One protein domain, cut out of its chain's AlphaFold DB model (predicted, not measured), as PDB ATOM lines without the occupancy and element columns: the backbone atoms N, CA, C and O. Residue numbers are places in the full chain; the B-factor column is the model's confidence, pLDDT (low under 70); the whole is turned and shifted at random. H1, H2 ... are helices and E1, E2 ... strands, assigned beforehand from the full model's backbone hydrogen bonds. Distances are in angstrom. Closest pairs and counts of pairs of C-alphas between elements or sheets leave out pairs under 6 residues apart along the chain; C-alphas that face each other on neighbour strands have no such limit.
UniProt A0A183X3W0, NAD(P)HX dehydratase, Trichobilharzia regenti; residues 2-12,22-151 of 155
ATOM      1  N   ILE A   2     216.460 175.882 326.317       61.56
ATOM      2  CA  ILE A   2     217.245 174.888 325.562       61.56
ATOM      3  C   ILE A   2     216.529 174.485 324.265       61.56
ATOM      4  O   ILE A   2     217.163 174.477 323.219       61.56
ATOM      5  N   ASP A   3     215.209 174.294 324.295       60.41
ATOM      6  CA  ASP A   3     214.439 173.901 323.103       60.41
ATOM      7  C   ASP A   3     214.560 174.902 321.939       60.41
ATOM      8  O   ASP A   3     214.693 174.496 320.794       60.41
ATOM      9  N   LYS A   4     214.650 176.212 322.216       60.06
ATOM     10  CA  LYS A   4     214.865 177.235 321.171       60.06
ATOM     11  C   LYS A   4     216.261 177.166 320.551       60.06
ATOM     12  O   LYS A   4     216.432 177.498 319.382       60.06
ATOM     13  N   ILE A   5     217.263 176.778 321.341       63.69
ATOM     14  CA  ILE A   5     218.625 176.543 320.844       63.69
ATOM     15  C   ILE A   5     218.633 175.268 319.992       63.69
ATOM     16  O   ILE A   5     219.253 175.253 318.932       63.69
ATOM     17  N   VAL A   6     217.900 174.232 320.413       64.44
ATOM     18  CA  VAL A   6     217.717 172.987 319.653       64.44
ATOM     19  C   VAL A   6     217.020 173.248 318.315       64.44
ATOM     20  O   VAL A   6     217.492 172.754 317.300       64.44
ATOM     21  N   ASP A   7     215.997 174.103 318.275       65.25
ATOM     22  CA  ASP A   7     215.300 174.486 317.035       65.25
ATOM     23  C   ASP A   7     216.195 175.238 316.031       65.25
ATOM     24  O   ASP A   7     215.898 175.292 314.836       65.25
ATOM     25  N   ALA A   8     217.295 175.838 316.498       63.44
ATOM     26  CA  ALA A   8     218.289 176.478 315.638       63.44
ATOM     27  C   ALA A   8     219.338 175.491 315.091       63.44
ATOM     28  O   ALA A   8     220.083 175.845 314.173       63.44
ATOM     29  N   ILE A   9     219.407 174.267 315.631       67.38
ATOM     30  CA  ILE A   9     220.329 173.218 315.185       67.38
ATOM     31  C   ILE A   9     219.658 172.413 314.057       67.38
ATOM     32  O   ILE A   9     218.589 171.839 314.263       67.38
ATOM     33  N   PRO A  10     220.267 172.324 312.858       65.88
ATOM     34  CA  PRO A  10     219.754 171.473 311.788       65.88
ATOM     35  C   PRO A  10     219.659 170.011 312.243       65.88
ATOM     36  O   PRO A  10     220.616 169.483 312.814       65.88
ATOM     37  N   GLN A  11     218.531 169.348 311.974       66.81
ATOM     38  CA  GLN A  11     218.372 167.923 312.280       66.81
ATOM     39  C   GLN A  11     219.353 167.091 311.463       66.81
ATOM     40  O   GLN A  11     219.467 167.300 310.262       66.81
ATOM     41  N   LEU A  12     220.027 166.134 312.104       66.44
ATOM     42  CA  LEU A  12     220.874 165.165 311.414       66.44
ATOM     43  C   LEU A  12     220.007 164.320 310.465       66.44
ATOM     44  O   LEU A  12     218.994 163.776 310.897       66.44
ATOM     45  N   GLY A  22     225.111 172.301 309.067       77.00
ATOM     46  CA  GLY A  22     225.871 172.984 310.127       77.00
ATOM     47  C   GLY A  22     226.738 174.154 309.646       77.00
ATOM     48  O   GLY A  22     227.581 174.648 310.382       77.00
ATOM     49  N   ARG A  23     226.550 174.608 308.400       87.81
ATOM     50  CA  ARG A  23     227.223 175.791 307.842       87.81
ATOM     51  C   ARG A  23     226.829 177.058 308.610       87.81
ATOM     52  O   ARG A  23     225.635 177.338 308.715       87.81
ATOM     53  N   ILE A  24     227.820 177.815 309.075       89.38
ATOM     54  CA  ILE A  24     227.671 179.096 309.780       89.38
ATOM     55  C   ILE A  24     228.442 180.159 308.994       89.38
ATOM     56  O   ILE A  24     229.582 179.911 308.600       89.38
ATOM     57  N   ALA A  25     227.837 181.325 308.764       90.50
ATOM     58  CA  ALA A  25     228.550 182.490 308.235       90.50
ATOM     59  C   ALA A  25     228.946 183.442 309.367       90.50
ATOM     60  O   ALA A  25     228.199 183.614 310.330       90.50
ATOM     61  N   ILE A  26     230.093 184.098 309.208       90.31
ATOM     62  CA  ILE A  26     230.564 185.166 310.092       90.31
ATOM     63  C   ILE A  26     230.589 186.457 309.280       90.31
ATOM     64  O   ILE A  26     231.268 186.535 308.258       90.31
ATOM     65  N   VAL A  27     229.854 187.463 309.741       88.19
ATOM     66  CA  VAL A  27     229.923 188.834 309.236       88.19
ATOM     67  C   VAL A  27     230.829 189.624 310.176       88.19
ATOM     68  O   VAL A  27     230.425 190.039 311.266       88.19
ATOM     69  N   GLY A  28     232.082 189.756 309.751       83.88
ATOM     70  CA  GLY A  28     233.101 190.610 310.356       83.88
ATOM     71  C   GLY A  28     233.456 191.775 309.435       83.88
ATOM     72  O   GLY A  28     232.748 192.050 308.468       83.88
ATOM     73  N   GLY A  29     234.551 192.466 309.730       72.81
ATOM     74  CA  GLY A  29     235.002 193.624 308.966       72.81
ATOM     75  C   GLY A  29     236.053 193.228 307.945       72.81
ATOM     76  O   GLY A  29     237.033 192.552 308.259       72.81
ATOM     77  N   SER A  30     235.846 193.682 306.715       64.75
ATOM     78  CA  SER A  30     236.849 193.694 305.656       64.75
ATOM     79  C   SER A  30     237.178 195.146 305.320       64.75
ATOM     80  O   SER A  30     236.310 196.009 305.426       64.75
ATOM     81  N   LYS A  31     238.427 195.416 304.917       58.91
ATOM     82  CA  LYS A  31     238.833 196.718 304.353       58.91
ATOM     83  C   LYS A  31     238.268 196.951 302.947       58.91
ATOM     84  O   LYS A  31     238.378 198.050 302.424       58.91
ATOM     85  N   GLU A  32     237.740 195.905 302.323       59.34
ATOM     86  CA  GLU A  32     237.152 195.952 300.990       59.34
ATOM     87  C   GLU A  32     235.627 196.007 301.112       59.34
ATOM     88  O   GLU A  32     235.044 195.251 301.896       59.34
ATOM     89  N   ASP A  33     235.002 196.899 300.335       57.38
ATOM     90  CA  ASP A  33     233.552 197.090 300.282       57.38
ATOM     91  C   ASP A  33     232.826 195.744 300.211       57.38
ATOM     92  O   ASP A  33     232.973 194.966 299.262       57.38
ATOM     93  N   THR A  34     232.013 195.460 301.228       66.00
ATOM     94  CA  THR A  34     231.219 194.231 301.254       66.00
ATOM     95  C   THR A  34     230.198 194.283 300.120       66.00
ATOM     96  O   THR A  34     229.192 194.986 300.200       66.00
ATOM     97  N   ASN A  35     230.425 193.504 299.060       81.31
ATOM     98  CA  ASN A  35     229.436 193.323 298.007       81.31
ATOM     99  C   ASN A  35     228.227 192.566 298.576       81.31
ATOM    100  O   ASN A  35     228.256 191.343 298.735       81.31
ATOM    101  N   LEU A  36     227.148 193.300 298.861       85.38
ATOM    102  CA  LEU A  36     225.908 192.758 299.426       85.38
ATOM    103  C   LEU A  36     225.331 191.597 298.604       85.38
ATOM    104  O   LEU A  36     224.744 190.677 299.170       85.38
ATOM    105  N   THR A  37     225.514 191.602 297.283       87.44
ATOM    106  CA  THR A  37     224.997 190.537 296.411       87.44
ATOM    107  C   THR A  37     225.734 189.222 296.652       87.44
ATOM    108  O   THR A  37     225.116 188.167 296.759       87.44
ATOM    109  N   GLU A  38     227.058 189.265 296.779       87.62
ATOM    110  CA  GLU A  38     227.844 188.063 297.074       87.62
ATOM    111  C   GLU A  38     227.660 187.614 298.529       87.62
ATOM    112  O   GLU A  38     227.529 186.418 298.802       87.62
ATOM    113  N   ALA A  39     227.550 188.566 299.461       88.88
ATOM    114  CA  ALA A  39     227.271 188.273 300.862       88.88
ATOM    115  C   ALA A  39     225.925 187.548 301.040       88.88
ATOM    116  O   ALA A  39     225.866 186.521 301.715       88.88
ATOM    117  N   THR A  40     224.858 188.015 300.388       91.50
ATOM    118  CA  THR A  40     223.528 187.381 300.459       91.50
ATOM    119  C   THR A  40     223.514 185.987 299.823       91.50
ATOM    120  O   THR A  40     223.037 185.044 300.453       91.50
ATOM    121  N   LYS A  41     224.172 185.787 298.668       91.50
ATOM    122  CA  LYS A  41     224.376 184.443 298.080       91.50
ATOM    123  C   LYS A  41     225.122 183.482 299.010       91.50
ATOM    124  O   LYS A  41     224.889 182.271 298.975       91.50
ATOM    125  N   CYS A  42     226.069 183.986 299.803       89.44
ATOM    126  CA  CYS A  42     226.737 183.193 300.832       89.44
ATOM    127  C   CYS A  42     225.758 182.841 301.961       89.44
ATOM    128  O   CYS A  42     225.669 181.679 302.360       89.44
ATOM    129  N   MET A  43     224.967 183.815 302.417       90.69
ATOM    130  CA  MET A  43     223.976 183.626 303.479       90.69
ATOM    131  C   MET A  43     222.905 182.596 303.120       90.69
ATOM    132  O   MET A  43     222.525 181.797 303.976       90.69
ATOM    133  N   ASP A  44     222.465 182.532 301.862       91.56
ATOM    134  CA  ASP A  44     221.532 181.502 301.382       91.56
ATOM    135  C   ASP A  44     222.022 180.080 301.662       91.56
ATOM    136  O   ASP A  44     221.234 179.185 301.970       91.56
ATOM    137  N   LYS A  45     223.340 179.880 301.634       90.50
ATOM    138  CA  LYS A  45     223.988 178.583 301.817       90.50
ATOM    139  C   LYS A  45     224.269 178.246 303.280       90.50
ATOM    140  O   LYS A  45     224.775 177.163 303.535       90.50
ATOM    141  N   VAL A  46     223.990 179.115 304.249       90.69
ATOM    142  CA  VAL A  46     224.264 178.822 305.669       90.69
ATOM    143  C   VAL A  46     222.988 178.678 306.491       90.69
ATOM    144  O   VAL A  46     221.921 179.153 306.100       90.69
ATOM    145  N   HIS A  47     223.106 178.019 307.640       90.00
ATOM    146  CA  HIS A  47     221.995 177.745 308.555       90.00
ATOM    147  C   HIS A  47     221.867 178.810 309.641       90.00
ATOM    148  O   HIS A  47     220.765 179.056 310.108       90.00
ATOM    149  N   ALA A  48     222.971 179.456 310.016       92.12
ATOM    150  CA  ALA A  48     222.993 180.550 310.978       92.12
ATOM    151  C   ALA A  48     224.066 181.572 310.599       92.12
ATOM    152  O   ALA A  48     225.035 181.247 309.901       92.12
ATOM    153  N   VAL A  49     223.892 182.807 311.064       94.56
ATOM    154  CA  VAL A  49     224.821 183.910 310.804       94.56
ATOM    155  C   VAL A  49     225.209 184.566 312.119       94.56
ATOM    156  O   VAL A  49     224.348 184.879 312.934       94.56
ATOM    157  N   THR A  50     226.498 184.798 312.335       95.00
ATOM    158  CA  THR A  50     226.976 185.604 313.462       95.00
ATOM    159  C   THR A  50     227.514 186.937 312.963       95.00
ATOM    160  O   THR A  50     228.225 186.984 311.962       95.00
ATOM    161  N   PHE A  51     227.192 188.018 313.665       94.12
ATOM    162  CA  PHE A  51     227.639 189.379 313.375       94.12
ATOM    163  C   PHE A  51     228.530 189.873 314.510       94.12
ATOM    164  O   PHE A  51     228.179 189.680 315.674       94.12
ATOM    165  N   GLY A  52     229.643 190.538 314.188       89.50
ATOM    166  CA  GLY A  52     230.410 191.282 315.193       89.50
ATOM    167  C   GLY A  52     231.924 191.114 315.184       89.50
ATOM    168  O   GLY A  52     232.608 192.134 315.241       89.50
ATOM    169  N   PRO A  53     232.483 189.889 315.137       82.88
ATOM    170  CA  PRO A  53     233.925 189.698 315.261       82.88
ATOM    171  C   PRO A  53     234.711 190.476 314.196       82.88
ATOM    172  O   PRO A  53     234.681 190.141 313.013       82.88
ATOM    173  N   GLY A  54     235.405 191.530 314.630       78.44
ATOM    174  CA  GLY A  54     236.215 192.387 313.768       78.44
ATOM    175  C   GLY A  54     235.425 193.263 312.792       78.44
ATOM    176  O   GLY A  54     236.019 193.666 311.801       78.44
ATOM    177  N   LEU A  55     234.128 193.527 313.024       81.88
ATOM    178  CA  LEU A  55     233.259 194.319 312.131       81.88
ATOM    179  C   LEU A  55     233.813 195.725 311.854       81.88
ATOM    180  O   LEU A  55     233.748 196.206 310.718       81.88
ATOM    181  N   GLY A  56     234.350 196.378 312.888       72.44
ATOM    182  CA  GLY A  56     234.694 197.795 312.848       72.44
ATOM    183  C   GLY A  56     233.451 198.697 312.820       72.44
ATOM    184  O   GLY A  56     232.393 198.340 312.303       72.44
ATOM    185  N   LEU A  57     233.567 199.897 313.397       70.62
ATOM    186  CA  LEU A  57     232.427 200.793 313.660       70.62
ATOM    187  C   LEU A  57     232.331 202.003 312.714       70.62
ATOM    188  O   LEU A  57     231.553 202.915 312.981       70.62
ATOM    189  N   THR A  58     233.121 202.054 311.638       69.00
ATOM    190  CA  THR A  58     233.211 203.242 310.767       69.00
ATOM    191  C   THR A  58     232.560 203.053 309.399       69.00
ATOM    192  O   THR A  58     231.771 203.900 308.998       69.00
ATOM    193  N   GLU A  59     232.832 201.952 308.696       70.00
ATOM    194  CA  GLU A  59     232.456 201.806 307.273       70.00
ATOM    195  C   GLU A  59     231.416 200.696 307.018       70.00
ATOM    196  O   GLU A  59     230.717 200.711 306.010       70.00
ATOM    197  N   ASN A  60     231.220 199.771 307.966       80.50
ATOM    198  CA  ASN A  60     230.417 198.558 307.748       80.50
ATOM    199  C   ASN A  60     228.990 198.604 308.328       80.50
ATOM    200  O   ASN A  60     228.256 197.618 308.222       80.50
ATOM    201  N   ILE A  61     228.563 199.721 308.930       87.00
ATOM    202  CA  ILE A  61     227.281 199.801 309.656       87.00
ATOM    203  C   ILE A  61     226.084 199.575 308.722       87.00
ATOM    204  O   ILE A  61     225.248 198.716 308.999       87.00
ATOM    205  N   GLU A  62     226.000 200.306 307.608       88.50
ATOM    206  CA  GLU A  62     224.842 200.237 306.705       88.50
ATOM    207  C   GLU A  62     224.691 198.843 306.079       88.50
ATOM    208  O   GLU A  62     223.597 198.274 306.060       88.50
ATOM    209  N   ASN A  63     225.799 198.258 305.619       88.62
ATOM    210  CA  ASN A  63     225.800 196.904 305.074       88.62
ATOM    211  C   ASN A  63     225.393 195.877 306.131       88.62
ATOM    212  O   ASN A  63     224.592 194.992 305.844       88.62
ATOM    213  N   THR A  64     225.869 196.025 307.368       90.81
ATOM    214  CA  THR A  64     225.486 195.138 308.473       90.81
ATOM    215  C   THR A  64     223.986 195.194 308.748       90.81
ATOM    216  O   THR A  64     223.359 194.147 308.882       90.81
ATOM    217  N   ILE A  65     223.390 196.390 308.759       93.50
ATOM    218  CA  ILE A  65     221.938 196.562 308.922       93.50
ATOM    219  C   ILE A  65     221.182 195.828 307.806       93.50
ATOM    220  O   ILE A  65     220.319 195.000 308.094       93.50
ATOM    221  N   LYS A  66     221.559 196.058 306.539       93.94
ATOM    222  CA  LYS A  66     220.936 195.395 305.380       93.94
ATOM    223  C   LYS A  66     221.052 193.871 305.453       93.94
ATOM    224  O   LYS A  66     220.104 193.162 305.126       93.94
ATOM    225  N   LEU A  67     222.198 193.359 305.894       94.25
ATOM    226  CA  LEU A  67     222.433 191.924 306.045       94.25
ATOM    227  C   LEU A  67     221.639 191.311 307.209       94.25
ATOM    228  O   LEU A  67     221.155 190.185 307.082       94.25
ATOM    229  N   ILE A  68     221.450 192.038 308.316       95.69
ATOM    230  CA  ILE A  68     220.566 191.615 309.413       95.69
ATOM    231  C   ILE A  68     219.115 191.526 308.916       95.69
ATOM    232  O   ILE A  68     218.454 190.508 309.137       95.69
ATOM    233  N   ASP A  69     218.625 192.537 308.192       97.00
ATOM    234  CA  ASP A  69     217.271 192.526 307.623       97.00
ATOM    235  C   ASP A  69     217.068 191.419 306.587       97.00
ATOM    236  O   ASP A  69     216.018 190.765 306.556       97.00
ATOM    237  N   TYR A  70     218.093 191.141 305.784       96.44
ATOM    238  CA  TYR A  70     218.084 190.001 304.879       96.44
ATOM    239  C   TYR A  70     217.972 188.671 305.643       96.44
ATOM    240  O   TYR A  70     217.114 187.851 305.319       96.44
ATOM    241  N   CYS A  71     218.764 188.466 306.704       96.44
ATOM    242  CA  CYS A  71     218.697 187.248 307.523       96.44
ATOM    243  C   CYS A  71     217.319 187.047 308.165       96.44
ATOM    244  O   CYS A  71     216.813 185.923 308.181       96.44
ATOM    245  N   LYS A  72     216.693 188.130 308.646       96.69
ATOM    246  CA  LYS A  72     215.318 188.126 309.167       96.69
ATOM    247  C   LYS A  72     214.313 187.707 308.098       96.69
ATOM    248  O   LYS A  72     213.494 186.823 308.341       96.69
ATOM    249  N   SER A  73     214.412 188.293 306.905       96.50
ATOM    250  CA  SER A  73     213.539 187.975 305.764       96.50
ATOM    251  C   SER A  73     213.698 186.521 305.306       96.50
ATOM    252  O   SER A  73     212.724 185.871 304.943       96.50
ATOM    253  N   ALA A  74     214.917 185.982 305.395       95.44
ATOM    254  CA  ALA A  74     215.232 184.584 305.117       95.44
ATOM    255  C   ALA A  74     214.970 183.636 306.311       95.44
ATOM    256  O   ALA A  74     215.293 182.450 306.231       95.44
ATOM    257  N   ASN A  75     214.408 184.137 307.422       94.81
ATOM    258  CA  ASN A  75     214.094 183.379 308.638       94.81
ATOM    259  C   ASN A  75     215.298 182.605 309.231       94.81
ATOM    260  O   ASN A  75     215.137 181.508 309.787       94.81
ATOM    261  N   LYS A  76     216.509 183.164 309.099       93.81
ATOM    262  CA  LYS A  76     217.770 182.571 309.569       93.81
ATOM    263  C   LYS A  76     218.079 182.962 311.019       93.81
ATOM    264  O   LYS A  76     218.047 184.154 311.329       93.81
ATOM    265  N   PRO A  77     218.416 182.009 311.903       95.88
ATOM    266  CA  PRO A  77     218.993 182.314 313.207       95.88
ATOM    267  C   PRO A  77     220.208 183.238 313.115       95.88
ATOM    268  O   PRO A  77     221.088 183.027 312.273       95.88
ATOM    269  N   ILE A  78     220.252 184.242 313.995       96.50
ATOM    270  CA  ILE A  78     221.355 185.200 314.071       96.50
ATOM    271  C   ILE A  78     221.926 185.308 315.484       96.50
ATOM    272  O   ILE A  78     221.189 185.328 316.471       96.50
ATOM    273  N   VAL A  79     223.248 185.427 315.567       97.19
ATOM    274  CA  VAL A  79     223.976 185.770 316.795       97.19
ATOM    275  C   VAL A  79     224.601 187.147 316.612       97.19
ATOM    276  O   VAL A  79     225.191 187.426 315.570       97.19
ATOM    277  N   ILE A  80     224.461 188.021 317.606       96.62
ATOM    278  CA  ILE A  80     225.024 189.372 317.582       96.62
ATOM    279  C   ILE A  80     225.962 189.533 318.773       96.62
ATOM    280  O   ILE A  80     225.521 189.508 319.925       96.62
ATOM    281  N   ASP A  81     227.243 189.729 318.471       93.88
ATOM    282  CA  ASP A  81     228.325 189.870 319.446       93.88
ATOM    283  C   ASP A  81     229.191 191.104 319.141       93.88
ATOM    284  O   ASP A  81     229.067 191.723 318.080       93.88
ATOM    285  N   ALA A  82     230.084 191.455 320.069       89.25
ATOM    286  CA  ALA A  82     231.140 192.456 319.885       89.25
ATOM    287  C   ALA A  82     230.650 193.765 319.215       89.25
ATOM    288  O   ALA A  82     229.681 194.380 319.662       89.25
ATOM    289  N   ASP A  83     231.296 194.194 318.128       87.94
ATOM    290  CA  ASP A  83     230.999 195.444 317.418       87.94
ATOM    291  C   ASP A  83     229.555 195.523 316.900       87.94
ATOM    292  O   ASP A  83     228.974 196.605 316.827       87.94
ATOM    293  N   ALA A  84     228.918 194.393 316.580       92.88
ATOM    294  CA  ALA A  84     227.542 194.413 316.097       92.88
ATOM    295  C   ALA A  84     226.544 194.787 317.210       92.88
ATOM    296  O   ALA A  84     225.502 195.379 316.924       92.88
ATOM    297  N   LEU A  85     226.881 194.556 318.488       95.00
ATOM    298  CA  LEU A  85     226.079 195.050 319.614       95.00
ATOM    299  C   LEU A  85     226.067 196.580 319.682       95.00
ATOM    300  O   LEU A  85     225.082 197.159 320.135       95.00
ATOM    301  N   TYR A  86     227.115 197.258 319.201       92.44
ATOM    302  CA  TYR A  86     227.096 198.716 319.084       92.44
ATOM    303  C   TYR A  86     225.997 199.183 318.123       92.44
ATOM    304  O   TYR A  86     225.258 200.107 318.458       92.44
ATOM    305  N   ILE A  87     225.835 198.512 316.978       93.31
ATOM    306  CA  ILE A  87     224.778 198.819 316.001       93.31
ATOM    307  C   ILE A  87     223.396 198.609 316.633       93.31
ATOM    308  O   ILE A  87     222.529 199.476 316.519       93.31
ATOM    309  N   ILE A  88     223.209 197.509 317.371       96.19
ATOM    310  CA  ILE A  88     221.951 197.238 318.085       96.19
ATOM    311  C   ILE A  88     221.681 198.264 319.187       96.19
ATOM    312  O   ILE A  88     220.537 198.670 319.360       96.19
ATOM    313  N   ASN A  89     222.706 198.749 319.890       94.19
ATOM    314  CA  ASN A  89     222.534 199.800 320.895       94.19
ATOM    315  C   ASN A  89     221.951 201.087 320.300       94.19
ATOM    316  O   ASN A  89     221.125 201.722 320.954       94.19
ATOM    317  N   GLN A  90     222.371 201.460 319.085       92.81
ATOM    318  CA  GLN A  90     221.863 202.651 318.393       92.81
ATOM    319  C   GLN A  90     220.480 202.426 317.772       92.81
ATOM    320  O   GLN A  90     219.706 203.371 317.645       92.81
ATOM    321  N   ASN A  91     220.166 201.188 317.383       94.56
ATOM    322  CA  ASN A  91     218.906 200.847 316.734       94.56
ATOM    323  C   ASN A  91     218.302 199.531 317.272       94.56
ATOM    324  O   ASN A  91     218.293 198.522 316.557       94.56
ATOM    325  N   PRO A  92     217.766 199.507 318.511       96.50
ATOM    326  CA  PRO A  92     217.244 198.271 319.104       96.50
ATOM    327  C   PRO A  92     216.066 197.661 318.330       96.50
ATOM    328  O   PRO A  92     215.862 196.447 318.365       96.50
ATOM    329  N   SER A  93     215.300 198.483 317.600       96.88
ATOM    330  CA  SER A  93     214.160 198.022 316.798       96.88
ATOM    331  C   SER A  93     214.576 197.139 315.618       96.88
ATOM    332  O   SER A  93     213.750 196.368 315.129       96.88
ATOM    333  N   LEU A  94     215.854 197.162 315.209       97.12
ATOM    334  CA  LEU A  94     216.386 196.317 314.136       97.12
ATOM    335  C   LEU A  94     216.140 194.821 314.387       97.12
ATOM    336  O   LEU A  94     215.895 194.069 313.447       97.12
ATOM    337  N   ILE A  95     216.176 194.393 315.650       97.12
ATOM    338  CA  ILE A  95     216.005 192.988 316.056       97.12
ATOM    339  C   ILE A  95     214.726 192.741 316.852       97.12
ATOM    340  O   ILE A  95     214.447 191.604 317.234       97.12
ATOM    341  N   GLN A  96     213.930 193.785 317.096       97.25
ATOM    342  CA  GLN A  96     212.753 193.679 317.943       97.25
ATOM    343  C   GLN A  96     211.712 192.728 317.333       97.25
ATOM    344  O   GLN A  96     211.306 192.869 316.182       97.25
ATOM    345  N   GLY A  97     211.276 191.753 318.129       96.31
ATOM    346  CA  GLY A  97     210.312 190.722 317.748       96.31
ATOM    347  C   GLY A  97     210.909 189.554 316.961       96.31
ATOM    348  O   GLY A  97     210.193 188.588 316.692       96.31
ATOM    349  N   TYR A  98     212.200 189.589 316.610       97.38
ATOM    350  CA  TYR A  98     212.834 188.494 315.885       97.38
ATOM    351  C   TYR A  98     213.398 187.438 316.840       97.38
ATOM    352  O   TYR A  98     214.570 187.459 317.223       97.38
ATOM    353  N   ASN A  99     212.546 186.478 317.198       94.88
ATOM    354  CA  ASN A  99     212.814 185.460 318.219       94.88
ATOM    355  C   ASN A  99     213.971 184.488 317.916       94.88
ATOM    356  O   ASN A  99     214.400 183.778 318.824       94.88
ATOM    357  N   LYS A 100     214.503 184.473 316.685       95.69
ATOM    358  CA  LYS A 100     215.709 183.716 316.306       95.69
ATOM    359  C   LYS A 100     217.011 184.512 316.485       95.69
ATOM    360  O   LYS A 100     218.038 184.150 315.912       95.69
ATOM    361  N   THR A 101     216.967 185.599 317.254       97.38
ATOM    362  CA  THR A 101     218.135 186.403 317.632       97.38
ATOM    363  C   THR A 101     218.678 185.968 318.987       97.38
ATOM    364  O   THR A 101     217.924 185.859 319.959       97.38
ATOM    365  N   ILE A 102     219.998 185.805 319.064       98.00
ATOM    366  CA  ILE A 102     220.753 185.679 320.310       98.00
ATOM    367  C   ILE A 102     221.702 186.876 320.421       98.00
ATOM    368  O   ILE A 102     222.514 187.111 319.529       98.00
ATOM    369  N   LEU A 103     221.613 187.623 321.520       98.00
ATOM    370  CA  LEU A 103     222.572 188.671 321.875       98.00
ATOM    371  C   LEU A 103     223.558 188.124 322.908       98.00
ATOM    372  O   LEU A 103     223.130 187.473 323.860       98.00
ATOM    373  N   THR A 104     224.849 188.432 322.777       97.06
ATOM    374  CA  THR A 104     225.891 187.967 323.716       97.06
ATOM    375  C   THR A 104     226.628 189.110 324.431       97.06
ATOM    376  O   THR A 104     227.862 189.129 324.423       97.06
ATOM    377  N   PRO A 105     225.930 190.091 325.042       97.06
ATOM    378  CA  PRO A 105     226.584 191.245 325.643       97.06
ATOM    379  C   PRO A 105     227.357 190.883 326.914       97.06
ATOM    380  O   PRO A 105     226.878 190.128 327.761       97.06
ATOM    381  N   ASN A 106     228.530 191.487 327.100       95.56
ATOM    382  CA  ASN A 106     229.135 191.614 328.430       95.56
ATOM    383  C   ASN A 106     228.386 192.657 329.287       95.56
ATOM    384  O   ASN A 106     227.502 193.365 328.804       95.56
ATOM    385  N   THR A 107     228.761 192.806 330.561       94.44
ATOM    386  CA  THR A 107     228.100 193.737 331.499       94.44
ATOM    387  C   THR A 107     228.051 195.195 331.021       94.44
ATOM    388  O   THR A 107     227.064 195.899 331.264       94.44
ATOM    389  N   ILE A 108     229.089 195.670 330.324       93.00
ATOM    390  CA  ILE A 108     229.151 197.049 329.817       93.00
ATOM    391  C   ILE A 108     228.195 197.214 328.631       93.00
ATOM    392  O   ILE A 108     227.408 198.161 328.596       93.00
ATOM    393  N   GLU A 109     228.240 196.290 327.673       95.19
ATOM    394  CA  GLU A 109     227.355 196.266 326.502       95.19
ATOM    395  C   GLU A 109     225.889 196.120 326.911       95.19
ATOM    396  O   GLU A 109     225.038 196.858 326.416       95.19
ATOM    397  N   PHE A 110     225.605 195.239 327.871       96.56
ATOM    398  CA  PHE A 110     224.266 195.016 328.403       96.56
ATOM    399  C   PHE A 110     223.705 196.294 329.024       96.56
ATOM    400  O   PHE A 110     222.578 196.682 328.733       96.56
ATOM    401  N   SER A 111     224.501 196.986 329.843       95.00
ATOM    402  CA  SER A 111     224.078 198.233 330.491       95.00
ATOM    403  C   SER A 111     223.736 199.326 329.473       95.00
ATOM    404  O   SER A 111     222.779 200.076 329.673       95.00
ATOM    405  N   ARG A 112     224.487 199.406 328.366       95.25
ATOM    406  CA  ARG A 112     224.214 200.341 327.260       95.25
ATOM    407  C   ARG A 112     222.916 199.988 326.538       95.25
ATOM    408  O   ARG A 112     222.096 200.880 326.337       95.25
ATOM    409  N   LEU A 113     222.713 198.710 326.218       96.62
ATOM    410  CA  LEU A 113     221.502 198.237 325.544       96.62
ATOM    411  C   LEU A 113     220.259 198.420 326.416       96.62
ATOM    412  O   LEU A 113     219.215 198.869 325.955       96.62
ATOM    413  N   TYR A 114     220.371 198.105 327.704       97.50
ATOM    414  CA  TYR A 114     219.283 198.291 328.651       97.50
ATOM    415  C   TYR A 114     218.871 199.766 328.729       97.50
ATOM    416  O   TYR A 114     217.684 200.090 328.667       97.50
ATOM    417  N   TYR A 115     219.849 200.674 328.799       96.44
ATOM    418  CA  TYR A 115     219.583 202.109 328.814       96.44
ATOM    419  C   TYR A 115     218.975 202.606 327.496       96.44
ATOM    420  O   TYR A 115     218.052 203.416 327.541       96.44
ATOM    421  N   SER A 116     219.424 202.119 326.331       96.25
ATOM    422  CA  SER A 116     218.848 202.539 325.043       96.25
ATOM    423  C   SER A 116     217.393 202.096 324.866       96.25
ATOM    424  O   SER A 116     216.625 202.782 324.197       96.25
ATOM    425  N   VAL A 117     216.989 200.996 325.508       97.12
ATOM    426  CA  VAL A 117     215.612 200.480 325.457       97.12
ATOM    427  C   VAL A 117     214.701 201.101 326.521       97.12
ATOM    428  O   VAL A 117     213.534 201.374 326.237       97.12
ATOM    429  N   PHE A 118     215.196 201.314 327.743       96.81
ATOM    430  CA  PHE A 118     214.360 201.697 328.890       96.81
ATOM    431  C   PHE A 118     214.644 203.088 329.466       96.81
ATOM    432  O   PHE A 118     213.976 203.476 330.424       96.81
ATOM    433  N   ALA A 119     215.647 203.811 328.958       96.19
ATOM    434  CA  ALA A 119     216.115 205.087 329.508       96.19
ATOM    435  C   ALA A 119     216.371 205.046 331.033       96.19
ATOM    436  O   ALA A 119     216.174 206.028 331.749       96.19
ATOM    437  N   SER A 120     216.784 203.886 331.551       94.50
ATOM    438  CA  SER A 120     216.993 203.628 332.979       94.50
ATOM    439  C   SER A 120     218.129 202.629 333.197       94.50
ATOM    440  O   SER A 120     218.657 202.053 332.244       94.50
ATOM    441  N   ARG A 121     218.554 202.453 334.453       90.19
ATOM    442  CA  ARG A 121     219.589 201.483 334.837       90.19
ATOM    443  C   ARG A 121     218.960 200.242 335.479       90.19
ATOM    444  O   ARG A 121     217.937 200.375 336.150       90.19
ATOM    445  N   PRO A 122     219.557 199.054 335.295       87.94
ATOM    446  CA  PRO A 122     219.058 197.831 335.907       87.94
ATOM    447  C   PRO A 122     219.325 197.816 337.419       87.94
ATOM    448  O   PRO A 122     220.418 198.162 337.862       87.94
ATOM    449  N   ASN A 123     218.338 197.376 338.203       82.88
ATOM    450  CA  ASN A 123     218.469 197.202 339.659       82.88
ATOM    451  C   ASN A 123     218.933 195.785 340.053       82.88
ATOM    452  O   ASN A 123     219.517 195.595 341.112       82.88
ATOM    453  N   SER A 124     218.652 194.795 339.203       91.94
ATOM    454  CA  SER A 124     218.950 193.370 339.380       91.94
ATOM    455  C   SER A 124     219.337 192.804 338.019       91.94
ATOM    456  O   SER A 124     218.673 193.109 337.028       91.94
ATOM    457  N   ILE A 125     220.409 192.011 337.954       90.31
ATOM    458  CA  ILE A 125     220.909 191.462 336.685       90.31
ATOM    459  C   ILE A 125     219.897 190.477 336.093       90.31
ATOM    460  O   ILE A 125     219.524 190.631 334.934       90.31
ATOM    461  N   ASN A 126     219.406 189.518 336.886       91.81
ATOM    462  CA  ASN A 126     218.490 188.482 336.399       91.81
ATOM    463  C   ASN A 126     217.186 189.084 335.877       91.81
ATOM    464  O   ASN A 126     216.774 188.804 334.749       91.81
ATOM    465  N   ASP A 127     216.578 189.970 336.666       94.62
ATOM    466  CA  ASP A 127     215.330 190.618 336.278       94.62
ATOM    467  C   ASP A 127     215.538 191.508 335.055       94.62
ATOM    468  O   ASP A 127     214.751 191.459 334.114       94.62
ATOM    469  N   ALA A 128     216.634 192.274 335.011       96.56
ATOM    470  CA  ALA A 128     216.941 193.115 333.865       96.56
ATOM    471  C   ALA A 128     217.160 192.303 332.587       96.56
ATOM    472  O   ALA A 128     216.663 192.696 331.531       96.56
ATOM    473  N   THR A 129     217.886 191.182 332.659       97.44
ATOM    474  CA  THR A 129     218.123 190.312 331.502       97.44
ATOM    475  C   THR A 129     216.809 189.728 330.999       97.44
ATOM    476  O   THR A 129     216.556 189.771 329.794       97.44
ATOM    477  N   LYS A 130     215.918 189.305 331.904       97.31
ATOM    478  CA  LYS A 130     214.564 188.867 331.548       97.31
ATOM    479  C   LYS A 130     213.727 189.977 330.924       97.31
ATOM    480  O   LYS A 130     213.138 189.773 329.864       97.31
ATOM    481  N   TYR A 131     213.676 191.155 331.535       97.06
ATOM    482  CA  TYR A 131     212.875 192.267 331.024       97.06
ATOM    483  C   TYR A 131     213.357 192.745 329.658       97.06
ATOM    484  O   TYR A 131     212.537 192.973 328.770       97.06
ATOM    485  N   LEU A 132     214.671 192.851 329.460       97.75
ATOM    486  CA  LEU A 132     215.242 193.260 328.182       97.75
ATOM    487  C   LEU A 132     214.979 192.219 327.089       97.75
ATOM    488  O   LEU A 132     214.519 192.583 326.008       97.75
ATOM    489  N   ALA A 133     215.192 190.932 327.385       97.94
ATOM    490  CA  ALA A 133     214.902 189.836 326.464       97.94
ATOM    491  C   ALA A 133     213.417 189.806 326.069       97.94
ATOM    492  O   ALA A 133     213.092 189.704 324.888       97.94
ATOM    493  N   ASN A 134     212.513 189.994 327.036       97.69
ATOM    494  CA  ASN A 134     211.074 190.071 326.789       97.69
ATOM    495  C   ASN A 134     210.703 191.281 325.920       97.69
ATOM    496  O   ASN A 134     209.977 191.137 324.939       97.69
ATOM    497  N   LYS A 135     211.239 192.463 326.248       97.94
ATOM    498  CA  LYS A 135     210.940 193.713 325.541       97.94
ATOM    499  C   LYS A 135     211.402 193.688 324.087       97.94
ATOM    500  O   LYS A 135     210.702 194.205 323.216       97.94
ATOM    501  N   LEU A 136     212.572 193.104 323.838       97.81
ATOM    502  CA  LEU A 136     213.127 192.942 322.497       97.81
ATOM    503  C   LEU A 136     212.568 191.706 321.782       97.81
ATOM    504  O   LEU A 136     212.623 191.652 320.561       97.81
ATOM    505  N   GLY A 137     212.006 190.732 322.497       97.19
ATOM    506  CA  GLY A 137     211.523 189.478 321.919       97.19
ATOM    507  C   GLY A 137     212.653 188.581 321.408       97.19
ATOM    508  O   GLY A 137     212.496 187.944 320.370       97.19
ATOM    509  N   VAL A 138     213.791 188.553 322.109       97.25
ATOM    510  CA  VAL A 138     215.019 187.835 321.712       97.25
ATOM    511  C   VAL A 138     215.584 187.013 322.869       97.25
ATOM    512  O   VAL A 138     215.129 187.139 324.005       97.25
ATOM    513  N   THR A 139     216.598 186.189 322.596       97.69
ATOM    514  CA  THR A 139     217.395 185.547 323.651       97.69
ATOM    515  C   THR A 139     218.631 186.391 323.958       97.69
ATOM    516  O   THR A 139     219.296 186.882 323.048       97.69
ATOM    517  N   ILE A 140     218.958 186.562 325.235       97.81
ATOM    518  CA  ILE A 140     220.141 187.289 325.700       97.81
ATOM    519  C   ILE A 140     220.985 186.349 326.549       97.81
ATOM    520  O   ILE A 140     220.478 185.784 327.511       97.81
ATOM    521  N   VAL A 141     222.266 186.230 326.213       97.69
ATOM    522  CA  VAL A 141     223.321 185.626 327.031       97.69
ATOM    523  C   VAL A 141     224.127 186.776 327.631       97.69
ATOM    524  O   VAL A 141     225.022 187.327 326.991       97.69
ATOM    525  N   HIS A 142     223.765 187.196 328.840       97.12
ATOM    526  CA  HIS A 142     224.464 188.254 329.558       97.12
ATOM    527  C   HIS A 142     225.726 187.673 330.204       97.12
ATOM    528  O   HIS A 142     225.644 186.989 331.225       97.12
ATOM    529  N   LYS A 143     226.885 187.951 329.594       95.75
ATOM    530  CA  LYS A 143     228.192 187.435 330.016       95.75
ATOM    531  C   LYS A 143     228.709 188.176 331.252       95.75
ATOM    532  O   LYS A 143     228.739 189.413 331.261       95.75
ATOM    533  N   GLY A 144     229.165 187.435 332.259       93.44
ATOM    534  CA  GLY A 144     229.663 187.985 333.525       93.44
ATOM    535  C   GLY A 144     230.528 186.998 334.312       93.44
ATOM    536  O   GLY A 144     231.091 186.065 333.752       93.44
ATOM    537  N   SER A 145     230.648 187.189 335.631       92.38
ATOM    538  CA  SER A 145     231.244 186.169 336.518       92.38
ATOM    539  C   SER A 145     230.393 184.898 336.583       92.38
ATOM    540  O   SER A 145     230.895 183.802 336.815       92.38
ATOM    541  N   THR A 146     229.089 185.058 336.392       93.12
ATOM    542  CA  THR A 146     228.128 183.997 336.125       93.12
ATOM    543  C   THR A 146     227.253 184.492 334.991       93.12
ATOM    544  O   THR A 146     226.714 185.598 335.071       93.12
ATOM    545  N   ASP A 147     227.147 183.695 333.936       95.31
ATOM    546  CA  ASP A 147     226.344 184.056 332.778       95.31
ATOM    547  C   ASP A 147     224.861 183.899 333.108       95.31
ATOM    548  O   ASP A 147     224.440 182.898 333.691       95.31
ATOM    549  N   VAL A 148     224.068 184.892 332.719       96.19
ATOM    550  CA  VAL A 148     222.612 184.860 332.863       96.19
ATOM    551  C   VAL A 148     221.998 184.821 331.479       96.19
ATOM    552  O   VAL A 148     222.237 185.708 330.659       96.19
ATOM    553  N   ILE A 149     221.197 183.798 331.211       97.00
ATOM    554  CA  ILE A 149     220.560 183.608 329.910       97.00
ATOM    555  C   ILE A 149     219.069 183.867 330.080       97.00
ATOM    556  O   ILE A 149     218.479 183.350 331.009       97.00
ATOM    557  N   SER A 150     218.433 184.662 329.219       96.25
ATOM    558  CA  SER A 150     216.973 184.820 329.236       96.25
ATOM    559  C   SER A 150     216.391 184.948 327.840       96.25
ATOM    560  O   SER A 150     216.962 185.614 326.985       96.25
ATOM    561  N   ASP A 151     215.224 184.345 327.624       95.06
ATOM    562  CA  ASP A 151     214.378 184.551 326.441       95.06
ATOM    563  C   ASP A 151     213.152 185.432 326.746       95.06
ATOM    564  O   ASP A 151     212.189 185.481 325.977       95.06
TER     565      ASP A 151
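AT A GLANCE: This is residues 2 to 12 and 22 to 151 of the 155 residues of the protein "NAD(P)HX dehydratase" of Trichobilharzia regenti (UniProt A0A183X3W0). A twisted sheet of six strands makes a wall, with H2, H3 and H6 on one face in two layers, a layer of helices over a layer of strands. H4 and H5 sit side by side past the ends of the inner strands, and H1 lies off by itself by the opposite ends. The printed part has 141 residues, with six named helices and six named strands in the order H1 E1 H2 E2 H3 E3 H4 E4 H5 H6 E5 E6, of mixed class. The mixed sheet runs E1 E2 E3 E4 E5 E6. The whole is compact, with a radius of gyration of the C-alphas of 14.9 A and spans of 45 by 40 by 26 A.

HOW THE PARTS SIT: H1, residues 2 to 7, touches no helix and is not on the sheet. E1, residues 24 to 27, is an edge strand and the parallel neighbour of E2, residues 48 to 51, with N 25 and O 48 3.0 A apart. H2, residues 36 to 44, is on the sheet; its closest C-alphas to E1 are Met 43 and Ala 25, 6.7 A. H3, residues 61 to 73, touches H2 at a shallow tilt of 35.0 degrees, only just short of steep, the closest C-alphas being Leu 36 and Asn 63, 7.0 A. H3 has a height over the sheet of 9.8 A. E3, residues 78 to 80, is parallel to E2, with N 79 and O 49 2.9 A apart. H4, residues 82 to 90, stands at the sheet's level. E4, residues 101 to 103, is parallel to E3, with N 102 and O 78 2.9 A apart. H5, residues 107 to 118, only grazes the sheet and touches H4 at a shallow tilt of 19 degrees, closest at C-alphas Asn 89 and Leu 113, 5.0 A. H6, residues 125 to 136, lies over E5, residues 139 to 142, and E6, residues 148 to 150, on the same face as H3. E5 is parallel to E4, with N 139 and O 101 3.0 A apart, and forms a hairpin with E6, with N 140 and O 150 2.8 A apart. Every O i to N i+4 pair is within hydrogen-bond range in H1, H2, H3, H5 and H6; in H4 3 of 5 are. E1, H2, E2 make a strand-helix-strand unit, two parallel strands joined through a helix, as do E2, H3, E3, then E3, H4, E4, and E4, H5 H6, E5, each with a right-handed crossover.

IN THESE COORDINATES: H1 begins at C-alpha 2 (217.245, 174.888, 325.562). H3 is 18.5 A long, H6 16.2 A and H5 16.1 A. E6 ends at C-alpha 150 (216.973, 184.820, 329.236).

THE WHOLE: The farthest C-alphas are Glu 38 and Asn 123, 44.6 A apart. Residues 13 to 21 are not printed, and C-alphas 12 and 22 are 9.4 A apart across the cut. Of the links printed whole, none is long. The pLDDT is under 70 at residues 2 to 12, 30 to 34 and 58.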